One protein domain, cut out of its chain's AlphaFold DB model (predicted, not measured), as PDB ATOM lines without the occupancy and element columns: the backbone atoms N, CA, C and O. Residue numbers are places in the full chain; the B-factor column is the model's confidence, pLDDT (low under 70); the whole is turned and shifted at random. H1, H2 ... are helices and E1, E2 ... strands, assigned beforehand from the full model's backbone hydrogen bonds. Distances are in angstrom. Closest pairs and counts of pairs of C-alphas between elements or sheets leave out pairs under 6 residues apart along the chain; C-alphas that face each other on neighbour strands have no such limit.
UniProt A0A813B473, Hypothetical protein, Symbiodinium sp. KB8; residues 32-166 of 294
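This is residues 32 to 166 of the 294 residues of the protein "Hypothetical protein" of Symbiodinium sp. KB8 (UniProt A0A813B473). A parallel sheet of five strands, twisted by 100 degrees from edge to edge, runs through the middle of this domain, with the long helix H3 over one face and the short helix H6 over the opposite face at the E5 end. H4 runs the same way as H3, packs on its residues 71 to 76 and grazes the sheet near E3 and E2, while H5 grazes the sheet near E1 and lies between it and the short helices H1 and H2. The printed part has 135 residues, with the named elements H1, H2, E1, H3, E2, H4, E3, H5, E4, H6 and E5 in that order along the chain; the sheet's order is E3, E2, E1, E4, E5. The class is mixed, helices and strands; the whole is compact, with a radius of gyration of the C-alphas of 14.6 A and spans of 39 by 37 by 24 A.

H1, residues 32 to 40, begins at C-alpha 32 at (128.648, 85.275, 136.645) and is 12.2 A long. H2 holds residues 43 to 49, and E1, residues 57 to 62, is 15.9 A long. H3, residues 71 to 83, measures 18.3 A. E2, residues 90 to 97, is the longest strand at 20.8 A; its C-alpha 90 is at (159.619, 82.468, 140.392). H4, residues 102 to 114, also measures 18.3 A, and E3, residues 121 to 125, is 13.5 A long. H5 holds residues 131 to 136, E4 residues 139 to 141, H6 residues 154 to 161 and E5 residues 164 to 166, ending at C-alpha 166 at (151.461, 94.987, 138.613).

E3 and E5 are the edge strands. E2 and E1 are parallel at 18 degrees, with N 59 and O 91 2.8 A apart, within hydrogen-bond range. E3 and E2 are parallel at 21 degrees, with N 122 and O 92 at 2.8 A. E1 and E4 stand at 34 degrees, with N 141 and O 60 at 2.7 A; E4 and E5 also stand at 34 degrees, with N 140 and O 164 at 3.2 A. The units E1, H3, E2; E2, H4, E3; and E4, H6, E5 are strand-helix-strand units, two parallel neighbour strands with a helix between them along the chain; E3, H5, E4 is a split one, with E2 and E1 between its strands. The four crossovers are right-handed. H3 is on the sheet at a height of 9.2 A, over E2 and only just over E1 with 3 C-alphas, and runs along the strands, at 15 degrees to E2 on the local plane. On the opposite face H6 has a height of 8.4 A and lies only just over E5, with 3 C-alphas. H4 only grazes the sheet with residues 104 to 112; H3 touches it with residues 71 to 76 alone, the closest C-alphas being those of Leu 72 and Ile 111 at 5.3 A, at a shallow tilt of 8 degrees, the same way. H5, which only grazes the sheet with residues 133 to 136, is the hub: it touches H2, the closest C-alphas being those of Arg 47 and Ala 136 at 5.2 A, and only just touches H1 and H6, with 3 pairs of C-alphas within 8 A each. H1 touches H6, the closest C-alphas being those of Leu 34 and Ser 160 at 6.8 A. Every O i to N i+4 pair is within hydrogen-bond range in H1, H2, H3, H4 and H5; in H6 1 of 4 is, beside 3 of 5 O i to N i+3 pairs.

The C-alphas of Asp 32 and Ser 84, the two farthest apart, are 41.5 A from each other. The printed part has no cut. The link from E4 to H6, residues 142 to 153, is long. The mean pLDDT of the printed part is 79.5; residues 115 to 118 and 143 to 166 are under 70.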
ATOM      1  N   ASP A  32     129.288  86.476 136.098       82.50
ATOM      2  CA  ASP A  32     128.648  85.275 136.645       82.50
ATOM      3  C   ASP A  32     129.412  83.993 136.279       82.50
ATOM      4  O   ASP A  32     129.586  83.106 137.116       82.50
ATOM      5  N   GLU A  33     129.926  83.903 135.047       80.88
ATOM      6  CA  GLU A  33     130.744  82.767 134.604       80.88
ATOM      7  C   GLU A  33     132.086  82.729 135.341       80.88
ATOM      8  O   GLU A  33     132.584  81.655 135.679       80.88
ATOM      9  N   LEU A  34     132.666  83.896 135.632       78.06
ATOM     10  CA  LEU A  34     133.921  84.005 136.372       78.06
ATOM     11  C   LEU A  34     133.754  83.616 137.840       78.06
ATOM     12  O   LEU A  34     134.591  82.888 138.382       78.06
ATOM     13  N   ASP A  35     132.665  84.050 138.468       81.31
ATOM     14  CA  ASP A  35     132.327  83.676 139.839       81.31
ATOM     15  C   ASP A  35     132.013  82.178 139.952       81.31
ATOM     16  O   ASP A  35     132.488  81.513 140.881       81.31
ATOM     17  N   GLU A  36     131.281  81.615 138.986       86.56
ATOM     18  CA  GLU A  36     131.024  80.175 138.909       86.56
ATOM     19  C   GLU A  36     132.317  79.383 138.702       86.56
ATOM     20  O   GLU A  36     132.587  78.427 139.436       86.56
ATOM     21  N   TYR A  37     133.173  79.809 137.770       85.25
ATOM     22  CA  TYR A  37     134.469  79.176 137.548       85.25
ATOM     23  C   TYR A  37     135.333  79.223 138.808       85.25
ATOM     24  O   TYR A  37     135.968  78.240 139.184       85.25
ATOM     25  N   LYS A  38     135.353  80.350 139.522       81.69
ATOM     26  CA  LYS A  38     136.117  80.503 140.766       81.69
ATOM     27  C   LYS A  38     135.619  79.586 141.884       81.69
ATOM     28  O   LYS A  38     136.443  79.089 142.653       81.69
ATOM     29  N   ARG A  39     134.302  79.382 141.978       88.12
ATOM     30  CA  ARG A  39     133.651  78.496 142.956       88.12
ATOM     31  C   ARG A  39     133.910  77.019 142.661       88.12
ATOM     32  O   ARG A  39     134.101  76.247 143.595       88.12
ATOM     33  N   THR A  40     133.931  76.641 141.388       92.00
ATOM     34  CA  THR A  40     134.093  75.244 140.954       92.00
ATOM     35  C   THR A  40     135.548  74.834 140.730       92.00
ATOM     36  O   THR A  40     135.860  73.645 140.749       92.00
ATOM     37  N   SER A  41     136.461  75.792 140.553       89.38
ATOM     38  CA  SER A  41     137.876  75.514 140.308       89.38
ATOM     39  C   SER A  41     138.731  75.462 141.576       89.38
ATOM     40  O   SER A  41     138.804  76.402 142.380       89.38
ATOM     41  N   ILE A  42     139.498  74.377 141.690       91.88
ATOM     42  CA  ILE A  42     140.489  74.170 142.745       91.88
ATOM     43  C   ILE A  42     141.858  74.602 142.211       91.88
ATOM     44  O   ILE A  42     142.429  73.996 141.306       91.88
ATOM     45  N   ARG A  43     142.388  75.700 142.759       87.88
ATOM     46  CA  ARG A  43     143.654  76.300 142.306       87.88
ATOM     47  C   ARG A  43     144.851  75.331 142.360       87.88
ATOM     48  O   ARG A  43     145.583  75.308 141.372       87.88
ATOM     49  N   PRO A  44     145.070  74.546 143.435       92.94
ATOM     50  CA  PRO A  44     146.134  73.536 143.464       92.94
ATOM     51  C   PRO A  44     146.078  72.543 142.295       92.94
ATOM     52  O   PRO A  44     147.098  72.297 141.656       92.94
ATOM     53  N   ASP A  45     144.887  72.049 141.944       95.69
ATOM     54  CA  ASP A  45     144.716  71.091 140.845       95.69
ATOM     55  C   ASP A  45     145.064  71.717 139.493       95.69
ATOM     56  O   ASP A  45     145.760  71.110 138.678       95.69
ATOM     57  N   ILE A  46     144.645  72.967 139.278       94.06
ATOM     58  CA  ILE A  46     144.996  73.728 138.074       94.06
ATOM     59  C   ILE A  46     146.507  73.950 137.996       94.06
ATOM     60  O   ILE A  46     147.104  73.726 136.946       94.06
ATOM     61  N   ARG A  47     147.139  74.376 139.095       95.19
ATOM     62  CA  ARG A  47     148.590  74.611 139.140       95.19
ATOM     63  C   ARG A  47     149.358  73.336 138.834       95.19
ATOM     64  O   ARG A  47     150.216  73.357 137.955       95.19
ATOM     65  N   LYS A  48     148.971  72.219 139.450       95.56
ATOM     66  CA  LYS A  48     149.540  70.899 139.169       95.56
ATOM     67  C   LYS A  48     149.358  70.497 137.703       95.56
ATOM     68  O   LYS A  48     150.311  70.027 137.089       95.56
ATOM     69  N   GLY A  49     148.174  70.724 137.129       95.00
ATOM     70  CA  GLY A  49     147.890  70.461 135.714       95.00
ATOM     71  C   GLY A  49     148.731  71.299 134.744       95.00
ATOM     72  O   GLY A  49     149.010  70.852 133.635       95.00
ATOM     73  N   LEU A  50     149.180  72.480 135.172       94.19
ATOM     74  CA  LEU A  50     150.091  73.351 134.422       94.19
ATOM     75  C   LEU A  50     151.577  73.100 134.731       94.19
ATOM     76  O   LEU A  50     152.434  73.736 134.124       94.19
ATOM     77  N   GLY A  51     151.895  72.176 135.645       94.38
ATOM     78  CA  GLY A  51     153.269  71.857 136.043       94.38
ATOM     79  C   GLY A  51     153.864  72.781 137.112       94.38
ATOM     80  O   GLY A  51     155.078  72.774 137.304       94.38
ATOM     81  N   PHE A  52     153.040  73.563 137.816       95.12
ATOM     82  CA  PHE A  52     153.466  74.400 138.940       95.12
ATOM     83  C   PHE A  52     153.267  73.691 140.279       95.12
ATOM     84  O   PHE A  52     152.232  73.066 140.524       95.12
ATOM     85  N   GLY A  53     154.242  73.845 141.170       93.38
ATOM     86  CA  GLY A  53     154.150  73.421 142.561       93.38
ATOM     87  C   GLY A  53     153.396  74.422 143.441       93.38
ATOM     88  O   GLY A  53     153.146  75.574 143.066       93.38
ATOM     89  N   ASP A  54     153.078  73.994 144.661       90.06
ATOM     90  CA  ASP A  54     152.390  74.829 145.657       90.06
ATOM     91  C   ASP A  54     153.253  75.998 146.150       90.06
ATOM     92  O   ASP A  54     152.730  77.042 146.532       90.06
ATOM     93  N   SER A  55     154.579  75.840 146.112       91.81
ATOM     94  CA  SER A  55     155.548  76.855 146.530       91.81
ATOM     95  C   SER A  55     156.035  77.758 145.398       91.81
ATOM     96  O   SER A  55     156.769  78.708 145.674       91.81
ATOM     97  N   ASP A  56     155.660  77.494 144.142       93.38
ATOM     98  CA  ASP A  56     156.044  78.350 143.016       93.38
ATOM     99  C   ASP A  56     155.371  79.729 143.120       93.38
ATOM    100  O   ASP A  56     154.258  79.864 143.625       93.38
ATOM    101  N   PHE A  57     156.021  80.768 142.606       90.94
ATOM    102  CA  PHE A  57     155.432  82.100 142.466       90.94
ATOM    103  C   PHE A  57     155.232  82.400 140.980       90.94
ATOM    104  O   PHE A  57     156.201  82.645 140.258       90.94
ATOM    105  N   VAL A  58     153.987  82.337 140.514       90.94
ATOM    106  CA  VAL A  58     153.631  82.340 139.092       90.94
ATOM    107  C   VAL A  58     153.238  83.747 138.640       90.94
ATOM    108  O   VAL A  58     152.210  84.293 139.038       90.94
ATOM    109  N   LEU A  59     154.055  84.319 137.763       91.00
ATOM    110  CA  LEU A  59     153.778  85.543 137.017       91.00
ATOM    111  C   LEU A  59     153.113  85.160 135.695       91.00
ATOM    112  O   LEU A  59     153.697  84.405 134.926       91.00
ATOM    113  N   LEU A  60     151.927  85.683 135.406       91.44
ATOM    114  CA  LEU A  60     151.236  85.471 134.134       91.44
ATOM    115  C   LEU A  60     151.352  86.713 133.262       91.44
ATOM    116  O   LEU A  60     151.041  87.798 133.720       91.44
ATOM    117  N   HIS A  61     151.710  86.571 131.994       91.00
ATOM    118  CA  HIS A  61     151.542  87.610 130.983       91.00
ATOM    119  C   HIS A  61     150.599  87.070 129.903       91.00
ATOM    120  O   HIS A  61     151.015  86.336 129.002       91.00
ATOM    121  N   LEU A  62     149.312  87.409 130.013       88.62
ATOM    122  CA  LEU A  62     148.278  86.904 129.113       88.62
ATOM    123  C   LEU A  62     148.043  87.840 127.921       88.62
ATOM    124  O   LEU A  62     147.875  89.055 128.039       88.62
ATOM    125  N   GLY A  63     147.947  87.234 126.745       87.06
ATOM    126  CA  GLY A  63     147.483  87.857 125.519       87.06
ATOM    127  C   GLY A  63     148.432  87.604 124.360       87.06
ATOM    128  O   GLY A  63     149.572  87.191 124.542       87.06
ATOM    129  N   THR A  64     147.950  87.898 123.152       89.31
ATOM    130  CA  THR A  64     148.701  87.699 121.909       89.31
ATOM    131  C   THR A  64     150.158  88.148 122.019       89.31
ATOM    132  O   THR A  64     150.426  89.333 122.249       89.31
ATOM    133  N   VAL A  65     151.090  87.211 121.829       90.25
ATOM    134  CA  VAL A  65     152.529  87.487 121.888       90.25
ATOM    135  C   VAL A  65     152.909  88.373 120.711       90.25
ATOM    136  O   VAL A  65     152.849  87.960 119.556       90.25
ATOM    137  N   CYS A  66     153.238  89.630 121.002       85.00
ATOM    138  CA  CYS A  66     153.579  90.621 119.994       85.00
ATOM    139  C   CYS A  66     154.394  91.751 120.621       85.00
ATOM    140  O   CYS A  66     154.177  92.124 121.770       85.00
ATOM    141  N   LYS A  67     155.273  92.379 119.832       84.56
ATOM    142  CA  LYS A  67     156.165  93.451 120.305       84.56
ATOM    143  C   LYS A  67     155.450  94.557 121.094       84.56
ATOM    144  O   LYS A  67     156.004  95.089 122.047       84.56
ATOM    145  N   ARG A  68     154.206  94.877 120.718       78.50
ATOM    146  CA  ARG A  68     153.384  95.924 121.343       78.50
ATOM    147  C   ARG A  68     153.038  95.647 122.813       78.50
ATOM    148  O   ARG A  68     152.805  96.591 123.556       78.50
ATOM    149  N   LYS A  69     152.984  94.379 123.222       76.81
ATOM    150  CA  LYS A  69     152.679  93.970 124.601       76.81
ATOM    151  C   LYS A  69     153.930  93.750 125.456       76.81
ATOM    152  O   LYS A  69     153.817  93.344 126.603       76.81
ATOM    153  N   ALA A  70     155.118  94.018 124.909       84.19
ATOM    154  CA  ALA A  70     156.380  94.027 125.648       84.19
ATOM    155  C   ALA A  70     156.666  92.754 126.475       84.19
ATOM    156  O   ALA A  70     157.335  92.797 127.507       84.19
ATOM    157  N   GLN A  71     156.225  91.578 126.012       86.44
ATOM    158  CA  GLN A  71     156.516  90.315 126.702       86.44
ATOM    159  C   GLN A  71     158.025  90.073 126.856       86.44
ATOM    160  O   GLN A  71     158.467  89.559 127.881       86.44
ATOM    161  N   LEU A  72     158.828  90.499 125.878       89.00
ATOM    162  CA  LEU A  72     160.288  90.435 125.951       89.00
ATOM    163  C   LEU A  72     160.851  91.222 127.145       89.00
ATOM    164  O   LEU A  72     161.773  90.758 127.815       89.00
ATOM    165  N   ASP A  73     160.288  92.387 127.461       86.69
ATOM    166  CA  ASP A  73     160.727  93.187 128.606       86.69
ATOM    167  C   ASP A  73     160.314  92.543 129.932       86.69
ATOM    168  O   ASP A  73     161.094  92.551 130.892       86.69
ATOM    169  N   SER A  74     159.144  91.897 129.963       86.50
ATOM    170  CA  SER A  74     158.718  91.054 131.087       86.50
ATOM    171  C   SER A  74     159.711  89.914 131.334       86.50
ATOM    172  O   SER A  74     160.132  89.702 132.471       86.50
ATOM    173  N   VAL A  75     160.160  89.237 130.272       90.50
ATOM    174  CA  VAL A  75     161.159  88.158 130.352       90.50
ATOM    175  C   VAL A  75     162.493  88.690 130.859       90.50
ATOM    176  O   VAL A  75     163.027  88.175 131.838       90.50
ATOM    177  N   LYS A  76     163.002  89.787 130.288       86.81
ATOM    178  CA  LYS A  76     164.247  90.423 130.747       86.81
ATOM    179  C   LYS A  76     164.178  90.828 132.219       86.81
ATOM    180  O   LYS A  76     165.140  90.632 132.963       86.81
ATOM    181  N   ALA A  77     163.061  91.410 132.655       86.75
ATOM    182  CA  ALA A  77     162.855  91.790 134.049       86.75
ATOM    183  C   ALA A  77     162.832  90.567 134.970       86.75
ATOM    184  O   ALA A  77     163.529  90.561 135.988       86.75
ATOM    185  N   PHE A  78     162.104  89.523 134.581       87.94
ATOM    186  CA  PHE A  78     162.046  88.260 135.303       87.94
ATOM    187  C   PHE A  78     163.430  87.614 135.435       87.94
ATOM    188  O   PHE A  78     163.871  87.326 136.545       87.94
ATOM    189  N   VAL A  79     164.178  87.491 134.338       88.56
ATOM    190  CA  VAL A  79     165.541  86.935 134.328       88.56
ATOM    191  C   VAL A  79     166.466  87.708 135.270       88.56
ATOM    192  O   VAL A  79     167.220  87.099 136.033       88.56
ATOM    193  N   ARG A  80     166.389  89.048 135.291       86.25
ATOM    194  CA  ARG A  80     167.147  89.870 136.251       86.25
ATOM    195  C   ARG A  80     166.761  89.568 137.700       86.25
ATOM    196  O   ARG A  80     167.646  89.500 138.554       86.25
ATOM    197  N   LEU A  81     165.474  89.375 137.993       84.94
ATOM    198  CA  LEU A  81     165.004  89.021 139.336       84.94
ATOM    199  C   LEU A  81     165.524  87.648 139.773       84.94
ATOM    200  O   LEU A  81     166.084  87.557 140.869       84.94
ATOM    201  N   ILE A  82     165.427  86.633 138.905       87.25
ATOM    202  CA  ILE A  82     165.956  85.286 139.160       87.25
ATOM    203  C   ILE A  82     167.464  85.340 139.422       87.25
ATOM    204  O   ILE A  82     167.918  84.905 140.480       87.25
ATOM    205  N   ARG A  83     168.242  85.937 138.508       86.88
ATOM    206  CA  ARG A  83     169.711  86.020 138.618       86.88
ATOM    207  C   ARG A  83     170.176  86.806 139.844       86.88
ATOM    208  O   ARG A  83     171.228  86.509 140.393       86.88
ATOM    209  N   SER A  84     169.391  87.782 140.300       86.88
ATOM    210  CA  SER A  84     169.687  88.529 141.529       86.88
ATOM    211  C   SER A  84     169.355  87.775 142.825       86.88
ATOM    212  O   SER A  84     169.564  88.319 143.907       86.88
ATOM    213  N   GLY A  85     168.784  86.567 142.736       84.06
ATOM    214  CA  GLY A  85     168.365  85.763 143.888       84.06
ATOM    215  C   GLY A  85     167.121  86.287 144.613       84.06
ATOM    216  O   GLY A  85     166.757  85.753 145.657       84.06
ATOM    217  N   LYS A  86     166.449  87.315 144.075       80.19
ATOM    218  CA  LYS A  86     165.289  87.970 144.707       80.19
ATOM    219  C   LYS A  86     163.975  87.203 144.546       80.19
ATOM    220  O   LYS A  86     163.009  87.540 145.218       80.19
ATOM    221  N   MET A  87     163.925  86.213 143.654       83.31
ATOM    222  CA  MET A  87     162.719  85.430 143.369       83.31
ATOM    223  C   MET A  87     163.086  83.982 143.011       83.31
ATOM    224  O   MET A  87     162.989  83.556 141.868       83.31
ATOM    225  N   GLN A  88     163.578  83.210 143.980       84.94
ATOM    226  CA  GLN A  88     164.133  81.876 143.703       84.94
ATOM    227  C   GLN A  88     163.094  80.816 143.315       84.94
ATOM    228  O   GLN A  88     163.454  79.848 142.650       84.94
ATOM    229  N   ASN A  89     161.826  81.011 143.661       90.81
ATOM    230  CA  ASN A  89     160.683  80.168 143.294       90.81
ATOM    231  C   ASN A  89     159.844  80.768 142.147       90.81
ATOM    232  O   ASN A  89     158.727  80.332 141.902       90.81
ATOM    233  N   GLY A  90     160.351  81.800 141.465       91.19
ATOM    234  CA  GLY A  90     159.619  82.468 140.392       91.19
ATOM    235  C   GLY A  90     159.449  81.593 139.153       91.19
ATOM    236  O   GLY A  90     160.411  80.962 138.699       91.19
ATOM    237  N   LYS A  91     158.248  81.640 138.578       94.69
ATOM    238  CA  LYS A  91     157.871  81.088 137.274       94.69
ATOM    239  C   LYS A  91     157.193  82.189 136.462       94.69
ATOM    240  O   LYS A  91     156.351  82.908 136.992       94.69
ATOM    241  N   LEU A  92     157.555  82.332 135.193       93.94
ATOM    242  CA  LEU A  92     156.911  83.247 134.257       93.94
ATOM    243  C   LEU A  92     156.161  82.433 133.210       93.94
ATOM    244  O   LEU A  92     156.757  81.645 132.484       93.94
ATOM    245  N   LEU A  93     154.860  82.657 133.121       94.88
ATOM    246  CA  LEU A  93     153.973  82.041 132.158       94.88
ATOM    247  C   LEU A  93     153.480  83.105 131.175       94.88
ATOM    248  O   LEU A  93     152.832  84.070 131.564       94.88
ATOM    249  N   ILE A  94     153.760  82.918 129.893       93.88
ATOM    250  CA  ILE A  94     153.265  83.751 128.798       93.88
ATOM    251  C   ILE A  94     152.264  82.916 128.011       93.88
ATOM    252  O   ILE A  94     152.584  81.806 127.598       93.88
ATOM    253  N   VAL A  95     151.060  83.431 127.783       94.75
ATOM    254  CA  VAL A  95     150.001  82.684 127.084       94.75
ATOM    255  C   VAL A  95     149.435  83.533 125.957       94.75
ATOM    256  O   VAL A  95     149.003  84.659 126.190       94.75
ATOM    257  N   GLY A  96     149.408  82.987 124.740       93.56
ATOM    258  CA  GLY A  96     148.925  83.695 123.551       93.56
ATOM    259  C   GLY A  96     149.899  83.699 122.376       93.56
ATOM    260  O   GLY A  96     149.803  84.581 121.519       93.56
ATOM    261  N   ALA A  97     150.856  82.769 122.325       93.25
ATOM    262  CA  ALA A  97     151.737  82.634 121.173       93.25
ATOM    263  C   ALA A  97     150.950  82.208 119.926       93.25
ATOM    264  O   ALA A  97     150.037  81.379 119.983       93.25
ATOM    265  N   ARG A  98     151.296  82.804 118.784       91.69
ATOM    266  CA  ARG A  98     150.783  82.430 117.465       91.69
ATOM    267  C   ARG A  98     151.966  82.280 116.526       91.69
ATOM    268  O   ARG A  98     152.800  83.174 116.452       91.69
ATOM    269  N   TYR A  99     151.997  81.190 115.773       89.38
ATOM    270  CA  TYR A  99     153.047  80.912 114.789       89.38
ATOM    271  C   TYR A  99     152.499  81.075 113.370       89.38
ATOM    272  O   TYR A  99     152.518  80.148 112.569       89.38
ATOM    273  N   ILE A 100     151.909  82.244 113.097       87.06
ATOM    274  CA  ILE A 100     151.230  82.518 111.819       87.06
ATOM    275  C   ILE A 100     152.063  83.459 110.943       87.06
ATOM    276  O   ILE A 100     152.053  83.330 109.724       87.06
ATOM    277  N   ARG A 101     152.756  84.434 111.545       87.19
ATOM    278  CA  ARG A 101     153.490  85.485 110.827       87.19
ATOM    279  C   ARG A 101     154.955  85.486 111.244       87.19
ATOM    280  O   ARG A 101     155.238  85.444 112.439       87.19
ATOM    281  N   ASP A 102     155.866  85.658 110.291       88.88
ATOM    282  CA  ASP A 102     157.319  85.596 110.531       88.88
ATOM    283  C   ASP A 102     157.803  86.533 111.644       88.88
ATOM    284  O   ASP A 102     158.653  86.170 112.449       88.88
ATOM    285  N   HIS A 103     157.234  87.738 111.741       85.62
ATOM    286  CA  HIS A 103     157.604  88.686 112.793       85.62
ATOM    287  C   HIS A 103     157.109  88.274 114.188       85.62
ATOM    288  O   HIS A 103     157.727  88.656 115.178       85.62
ATOM    289  N   GLU A 104     156.004  87.528 114.285       85.69
ATOM    290  CA  GLU A 104     155.517  86.973 115.556       85.69
ATOM    291  C   GLU A 104     156.388  85.786 115.972       85.69
ATOM    292  O   GLU A 104     156.806  85.726 117.124       85.69
ATOM    293  N   ILE A 105     156.732  84.912 115.018       90.81
ATOM    294  CA  ILE A 105     157.639  83.774 115.224       90.81
ATOM    295  C   ILE A 105     158.998  84.277 115.715       90.81
ATOM    296  O   ILE A 105     159.437  83.892 116.794       90.81
ATOM    297  N   LYS A 106     159.596  85.239 115.000       92.38
ATOM    298  CA  LYS A 106     160.865  85.858 115.397       92.38
ATOM    299  C   LYS A 106     160.801  86.469 116.798       92.38
ATOM    300  O   LYS A 106     161.733  86.313 117.572       92.38
ATOM    301  N   TYR A 107     159.706  87.146 117.144       91.31
ATOM    302  CA  TYR A 107     159.561  87.735 118.475       91.31
ATOM    303  C   TYR A 107     159.434  86.673 119.577       91.31
ATOM    304  O   TYR A 107     159.952  86.860 120.675       91.31
ATOM    305  N   ILE A 108     158.768  85.550 119.298       90.75
ATOM    306  CA  ILE A 108     158.721  84.401 120.212       90.75
ATOM    307  C   ILE A 108     160.121  83.798 120.380       90.75
ATOM    308  O   ILE A 108     160.500  83.463 121.501       90.75
ATOM    309  N   ASP A 109     160.896  83.697 119.301       90.75
ATOM    310  CA  ASP A 109     162.271  83.198 119.349       90.75
ATOM    311  C   ASP A 109     163.184  84.134 120.156       90.75
ATOM    312  O   ASP A 109     163.922  83.660 121.020       90.75
ATOM    313  N   ASP A 110     163.054  85.455 119.977       90.62
ATOM    314  CA  ASP A 110     163.754  86.461 120.788       90.62
ATOM    315  C   ASP A 110     163.426  86.288 122.287       90.62
ATOM    316  O   ASP A 110     164.312  86.344 123.143       90.62
ATOM    317  N   ILE A 111     162.152  86.032 122.624       89.62
ATOM    318  CA  ILE A 111     161.722  85.764 124.007       89.62
ATOM    319  C   ILE A 111     162.369  84.487 124.553       89.62
ATOM    320  O   ILE A 111     162.829  84.483 125.697       89.62
ATOM    321  N   LYS A 112     162.400  83.406 123.766       87.12
ATOM    322  CA  LYS A 112     163.010  82.131 124.175       87.12
ATOM    323  C   LYS A 112     164.512  82.285 124.409       87.12
ATOM    324  O   LYS A 112     165.016  81.791 125.412       87.12
ATOM    325  N   GLN A 113     165.204  83.013 123.533       86.56
ATOM    326  CA  GLN A 113     166.642  83.253 123.637       86.56
ATOM    327  C   GLN A 113     167.009  84.071 124.885       86.56
ATOM    328  O   GLN A 113     167.908  83.691 125.638       86.56
ATOM    329  N   ASP A 114     166.304  85.177 125.141       80.00
ATOM    330  CA  ASP A 114     166.556  86.021 126.319       80.00
ATOM    331  C   ASP A 114     166.087  85.368 127.620       80.00
ATOM    332  O   ASP A 114     166.609  85.651 128.705       80.00
ATOM    333  N   GLY A 115     165.112  84.471 127.511       66.88
ATOM    334  CA  GLY A 115     164.512  83.743 128.608       66.88
ATOM    335  C   GLY A 115     165.376  82.651 129.215       66.88
ATOM    336  O   GLY A 115     164.792  81.928 130.007       66.88
ATOM    337  N   GLY A 116     166.684  82.560 128.884       63.12
ATOM    338  CA  GLY A 116     167.720  81.543 129.205       63.12
ATOM    339  C   GLY A 116     167.825  81.002 130.647       63.12
ATOM    340  O   GLY A 116     168.898  80.932 131.242       63.12
ATOM    341  N   VAL A 117     166.680  80.644 131.199       63.28
ATOM    342  CA  VAL A 117     166.290  79.949 132.423       63.28
ATOM    343  C   VAL A 117     165.102  79.087 131.989       63.28
ATOM    344  O   VAL A 117     163.978  79.265 132.456       63.28
ATOM    345  N   GLU A 118     165.367  78.212 131.015       63.66
ATOM    346  CA  GLU A 118     164.382  77.480 130.201       63.66
ATOM    347  C   GLU A 118     163.327  76.749 131.052       63.66
ATOM    348  O   GLU A 118     162.155  76.719 130.691       63.66
ATOM    349  N   ASP A 119     163.677  76.321 132.268       80.69
ATOM    350  CA  ASP A 119     162.754  75.641 133.191       80.69
ATOM    351  C   ASP A 119     161.813  76.580 133.978       80.69
ATOM    352  O   ASP A 119     161.060  76.152 134.865       80.69
ATOM    353  N   ARG A 120     161.905  77.895 133.757       89.19
ATOM    354  CA  ARG A 120     161.190  78.919 134.538       89.19
ATOM    355  C   ARG A 120     160.371  79.882 133.697       89.19
ATOM    356  O   ARG A 120     159.542  80.579 134.279       89.19
ATOM    357  N   VAL A 121     160.586  79.932 132.385       92.44
ATOM    358  CA  VAL A 121     159.780  80.730 131.455       92.44
ATOM    359  C   VAL A 121     159.037  79.777 130.532       92.44
ATOM    360  O   VAL A 121     159.644  79.104 129.710       92.44
ATOM    361  N   GLN A 122     157.715  79.735 130.653       92.50
ATOM    362  CA  GLN A 122     156.852  78.920 129.810       92.50
ATOM    363  C   GLN A 122     156.079  79.820 128.853       92.50
ATOM    364  O   GLN A 122     155.462  80.796 129.274       92.50
ATOM    365  N   ILE A 123     156.091  79.479 127.567       93.31
ATOM    366  CA  ILE A 123     155.294  80.152 126.541       93.31
ATOM    367  C   ILE A 123     154.278  79.147 126.013       93.31
ATOM    368  O   ILE A 123     154.660  78.080 125.538       93.31
ATOM    369  N   LEU A 124     152.997  79.491 126.097       94.50
ATOM    370  CA  LEU A 124     151.896  78.696 125.576       94.50
ATOM    371  C   LEU A 124     151.244  79.376 124.377       94.50
ATOM    372  O   LEU A 124     151.117  80.606 124.307       94.50
ATOM    373  N   ASP A 125     150.765  78.537 123.469       95.31
ATOM    374  CA  ASP A 125     149.964  78.925 122.314       95.31
ATOM    375  C   ASP A 125     148.668  79.613 122.745       95.31
ATOM    376  O   ASP A 125     148.301  79.618 123.923       95.31
ATOM    377  N   ILE A 126     147.955  80.204 121.787       92.31
ATOM    378  CA  ILE A 126     146.633  80.779 122.028       92.31
ATOM    379  C   ILE A 126     145.670  79.754 122.647       92.31
ATOM    380  O   ILE A 126     145.517  78.635 122.163       92.31
ATOM    381  N   GLN A 127     145.001  80.166 123.722       92.56
ATOM    382  CA  GLN A 127     144.087  79.322 124.487       92.56
ATOM    383  C   GLN A 127     142.661  79.823 124.325       92.56
ATOM    384  O   GLN A 127     142.413  81.026 124.382       92.56
ATOM    385  N   LYS A 128     141.715  78.897 124.134       88.31
ATOM    386  CA  LYS A 128     140.283  79.230 124.077       88.31
ATOM    387  C   LYS A 128     139.724  79.577 125.454       88.31
ATOM    388  O   LYS A 128     138.906  80.479 125.564       88.31
ATOM    389  N   ASN A 129     140.163  78.852 126.482       88.38
ATOM    390  CA  ASN A 129     139.793  79.106 127.866       88.38
ATOM    391  C   ASN A 129     141.009  79.656 128.611       88.38
ATOM    392  O   ASN A 129     141.992  78.940 128.800       88.38
ATOM    393  N   VAL A 130     140.935  80.918 129.025       89.25
ATOM    394  CA  VAL A 130     142.041  81.603 129.707       89.25
ATOM    395  C   VAL A 130     141.938  81.566 131.234       89.25
ATOM    396  O   VAL A 130     142.924  81.805 131.933       89.25
ATOM    397  N   LEU A 131     140.770  81.197 131.767       87.94
ATOM    398  CA  LEU A 131     140.477  81.205 133.202       87.94
ATOM    399  C   LEU A 131     141.406  80.317 134.049       87.94
ATOM    400  O   LEU A 131     141.761  80.739 135.154       87.94
ATOM    401  N   PRO A 132     141.862  79.133 133.583       92.50
ATOM    402  CA  PRO A 132     142.840  78.340 134.322       92.50
ATOM    403  C   PRO A 132     144.141  79.098 134.590       92.50
ATOM    404  O   PRO A 132     144.688  79.011 135.685       92.50
ATOM    405  N   TYR A 133     144.619  79.886 133.628       91.12
ATOM    406  CA  TYR A 133     145.887  80.600 133.759       91.12
ATOM    407  C   TYR A 133     145.777  81.752 134.747       91.12
ATOM    408  O   TYR A 133     146.652  81.900 135.601       91.12
ATOM    409  N   TYR A 134     144.666  82.492 134.702       86.25
ATOM    410  CA  TYR A 134     144.341  83.459 135.744       86.25
ATOM    411  C   TYR A 134     144.287  82.785 137.111       86.25
ATOM    412  O   TYR A 134     144.994  83.171 138.031       86.25
ATOM    413  N   ARG A 135     143.540  81.690 137.254       88.94
ATOM    414  CA  ARG A 135     143.413  81.003 138.544       88.94
ATOM    415  C   ARG A 135     144.747  80.477 139.090       88.94
ATOM    416  O   ARG A 135     144.926  80.448 140.309       88.94
ATOM    417  N   ALA A 136     145.661  80.057 138.216       89.50
ATOM    418  CA  ALA A 136     146.969  79.522 138.585       89.50
ATOM    419  C   ALA A 136     147.952  80.591 139.077       89.50
ATOM    420  O   ALA A 136     148.777  80.301 139.949       89.50
ATOM    421  N   ALA A 137     147.866  81.799 138.524       88.31
ATOM    422  CA  ALA A 137     148.841  82.852 138.748       88.31
ATOM    423  C   ALA A 137     148.780  83.448 140.168       88.31
ATOM    424  O   ALA A 137     147.811  83.285 140.914       88.31
ATOM    425  N   ASP A 138     149.870  84.093 140.563       83.31
ATOM    426  CA  ASP A 138     149.996  84.899 141.782       83.31
ATOM    427  C   ASP A 138     149.961  86.394 141.435       83.31
ATOM    428  O   ASP A 138     149.387  87.200 142.166       83.31
ATOM    429  N   VAL A 139     150.535  86.752 140.284       84.00
ATOM    430  CA  VAL A 139     150.554  88.110 139.734       84.00
ATOM    431  C   VAL A 139     150.272  88.045 138.244       84.00
ATOM    432  O   VAL A 139     150.829  87.194 137.548       84.00
ATOM    433  N   VAL A 140     149.461  88.979 137.751       79.12
ATOM    434  CA  VAL A 140     149.294  89.178 136.313       79.12
ATOM    435  C   VAL A 140     150.047  90.428 135.872       79.12
ATOM    436  O   VAL A 140     149.995  91.486 136.500       79.12
ATOM    437  N   LEU A 141     150.825  90.253 134.813       79.94
ATOM    438  CA  LEU A 141     151.639  91.249 134.156       79.94
ATOM    439  C   LEU A 141     150.871  91.769 132.954       79.94
ATOM    440  O   LEU A 141     150.534  91.024 132.030       79.94
ATOM    441  N   HIS A 142     150.677  93.076 132.952       72.69
ATOM    442  CA  HIS A 142     150.131  93.793 131.823       72.69
ATOM    443  C   HIS A 142     151.094  94.927 131.493       72.69
ATOM    444  O   HIS A 142     151.132  95.929 132.196       72.69
ATOM    445  N   GLN A 143     151.932  94.748 130.468       60.69
ATOM    446  CA  GLN A 143     152.850  95.800 130.031       60.69
ATOM    447  C   GLN A 143     152.281  96.508 128.806       60.69
ATOM    448  O   GLN A 143     152.211  95.958 127.705       60.69
ATOM    449  N   LEU A 144     151.875  97.756 129.017       49.91
ATOM    450  CA  LEU A 144     151.394  98.638 127.968       49.91
ATOM    451  C   LEU A 144     152.550  99.514 127.478       49.91
ATOM    452  O   LEU A 144     152.826 100.571 128.039       49.91
ATOM    453  N   VAL A 145     153.201  99.126 126.378       37.44
ATOM    454  CA  VAL A 145     153.974 100.097 125.586       37.44
ATOM    455  C   VAL A 145     152.973 100.832 124.695       37.44
ATOM    456  O   VAL A 145     152.612 100.403 123.598       37.44
ATOM    457  N   SER A 146     152.428 101.908 125.259       34.72
ATOM    458  CA  SER A 146     151.378 102.751 124.692       34.72
ATOM    459  C   SER A 146     151.814 103.428 123.387       34.72
ATOM    460  O   SER A 146     152.505 104.443 123.395       34.72
ATOM    461  N   ALA A 147     151.309 102.909 122.271       33.94
ATOM    462  CA  ALA A 147     150.932 103.730 121.118       33.94
ATOM    463  C   ALA A 147     149.616 103.248 120.480       33.94
ATOM    464  O   ALA A 147     148.888 104.055 119.908       33.94
ATOM    465  N   HIS A 148     149.273 101.952 120.579       36.75
ATOM    466  CA  HIS A 148     148.200 101.349 119.770       36.75
ATOM    467  C   HIS A 148     147.367 100.264 120.494       36.75
ATOM    468  O   HIS A 148     147.228  99.156 119.972       36.75
ATOM    469  N   GLU A 149     146.804 100.535 121.676       40.75
ATOM    470  CA  GLU A 149     145.727  99.682 122.224       40.75
ATOM    471  C   GLU A 149     144.419 100.445 122.420       40.75
ATOM    472  O   GLU A 149     144.374 101.527 123.001       40.75
ATOM    473  N   THR A 150     143.340  99.821 121.959       40.62
ATOM    474  CA  THR A 150     141.970 100.082 122.383       40.62
ATOM    475  C   THR A 150     141.593  99.044 123.446       40.62
ATOM    476  O   THR A 150     141.927  97.875 123.293       40.62
ATOM    477  N   LEU A 151     140.951  99.502 124.533       45.00
ATOM    478  CA  LEU A 151     140.369  98.746 125.664       45.00
ATOM    479  C   LEU A 151     140.649  97.223 125.682       45.00
ATOM    480  O   LEU A 151     139.940  96.456 125.027       45.00
ATOM    481  N   SER A 152     141.624  96.778 126.483       44.09
ATOM    482  CA  SER A 152     141.941  95.353 126.642       44.09
ATOM    483  C   SER A 152     140.881  94.635 127.496       44.09
ATOM    484  O   SER A 152     140.527  95.072 128.590       44.09
ATOM    485  N   THR A 153     140.337  93.522 127.000       47.34
ATOM    486  CA  THR A 153     139.435  92.629 127.763       47.34
ATOM    487  C   THR A 153     140.177  91.852 128.854       47.34
ATOM    488  O   THR A 153     139.622  91.597 129.915       47.34
ATOM    489  N   VAL A 154     141.465  91.583 128.627       45.78
ATOM    490  CA  VAL A 154     142.399  90.909 129.546       45.78
ATOM    491  C   VAL A 154     142.467  91.604 130.913       45.78
ATOM    492  O   VAL A 154     142.274  90.966 131.941       45.78
ATOM    493  N   ALA A 155     142.630  92.931 130.944       47.97
ATOM    494  CA  ALA A 155     142.706  93.681 132.204       47.97
ATOM    495  C   ALA A 155     141.406  93.613 133.030       47.97
ATOM    496  O   ALA A 155     141.408  93.803 134.242       47.97
ATOM    497  N   ARG A 156     140.289  93.347 132.354       42.97
ATOM    498  CA  ARG A 156     138.939  93.321 132.904       42.97
ATOM    499  C   ARG A 156     138.583  91.937 133.470       42.97
ATOM    500  O   ARG A 156     138.019  91.852 134.554       42.97
ATOM    501  N   GLU A 157     138.975  90.859 132.793       42.34
ATOM    502  CA  GLU A 157     138.819  89.473 133.279       42.34
ATOM    503  C   GLU A 157     139.626  89.206 134.573       42.34
ATOM    504  O   GLU A 157     139.173  88.479 135.462       42.34
ATOM    505  N   GLU A 158     140.783  89.860 134.725       48.53
ATOM    506  CA  GLU A 158     141.663  89.790 135.907       48.53
ATOM    507  C   GLU A 158     141.045  90.387 137.174       48.53
ATOM    508  O   GLU A 158     141.198  89.849 138.276       48.53
ATOM    509  N   GLU A 159     140.319  91.491 137.008       40.06
ATOM    510  CA  GLU A 159     139.700  92.272 138.076       40.06
ATOM    511  C   GLU A 159     138.659  91.445 138.850       40.06
ATOM    512  O   GLU A 159     138.675  91.379 140.082       40.06
ATOM    513  N   SER A 160     137.826  90.700 138.125       43.50
ATOM    514  CA  SER A 160     136.876  89.713 138.663       43.50
ATOM    515  C   SER A 160     137.552  88.537 139.383       43.50
ATOM    516  O   SER A 160     136.980  87.938 140.297       43.50
ATOM    517  N   GLY A 161     138.805  88.223 139.043       36.28
ATOM    518  CA  GLY A 161     139.572  87.149 139.675       36.28
ATOM    519  C   GLY A 161     140.007  87.439 141.121       36.28
ATOM    520  O   GLY A 161     140.171  86.494 141.903       36.28
ATOM    521  N   ARG A 162     140.110  88.721 141.522       37.00
ATOM    522  CA  ARG A 162     140.865  89.216 142.701       37.00
ATOM    523  C   ARG A 162     142.358  88.858 142.642       37.00
ATOM    524  O   ARG A 162     142.879  88.218 143.555       37.00
ATOM    525  N   MET A 163     143.034  89.242 141.561       33.47
ATOM    526  CA  MET A 163     144.484  89.074 141.401       33.47
ATOM    527  C   MET A 163     145.226  90.406 141.525       33.47
ATOM    528  O   MET A 163     144.682  91.460 141.204       33.47
ATOM    529  N   THR A 164     146.482  90.358 141.971       30.94
ATOM    530  CA  THR A 164     147.352  91.539 142.016       30.94
ATOM    531  C   THR A 164     147.845  91.860 140.608       30.94
ATOM    532  O   THR A 164     148.649  91.114 140.042       30.94
ATOM    533  N   LEU A 165     147.374  92.980 140.059       36.62
ATOM    534  CA  LEU A 165     147.917  93.570 138.839       36.62
ATOM    535  C   LEU A 165     149.161  94.386 139.194       36.62
ATOM    536  O   LEU A 165     149.108  95.249 140.073       36.62
ATOM    537  N   VAL A 166     150.270  94.140 138.499       37.78
ATOM    538  CA  VAL A 166     151.461  94.987 138.613       37.78
ATOM    539  C   VAL A 166     151.764  95.599 137.252       37.78
ATOM    540  O   VAL A 166     152.288  94.929 136.362       37.78
TER     541      VAL A 166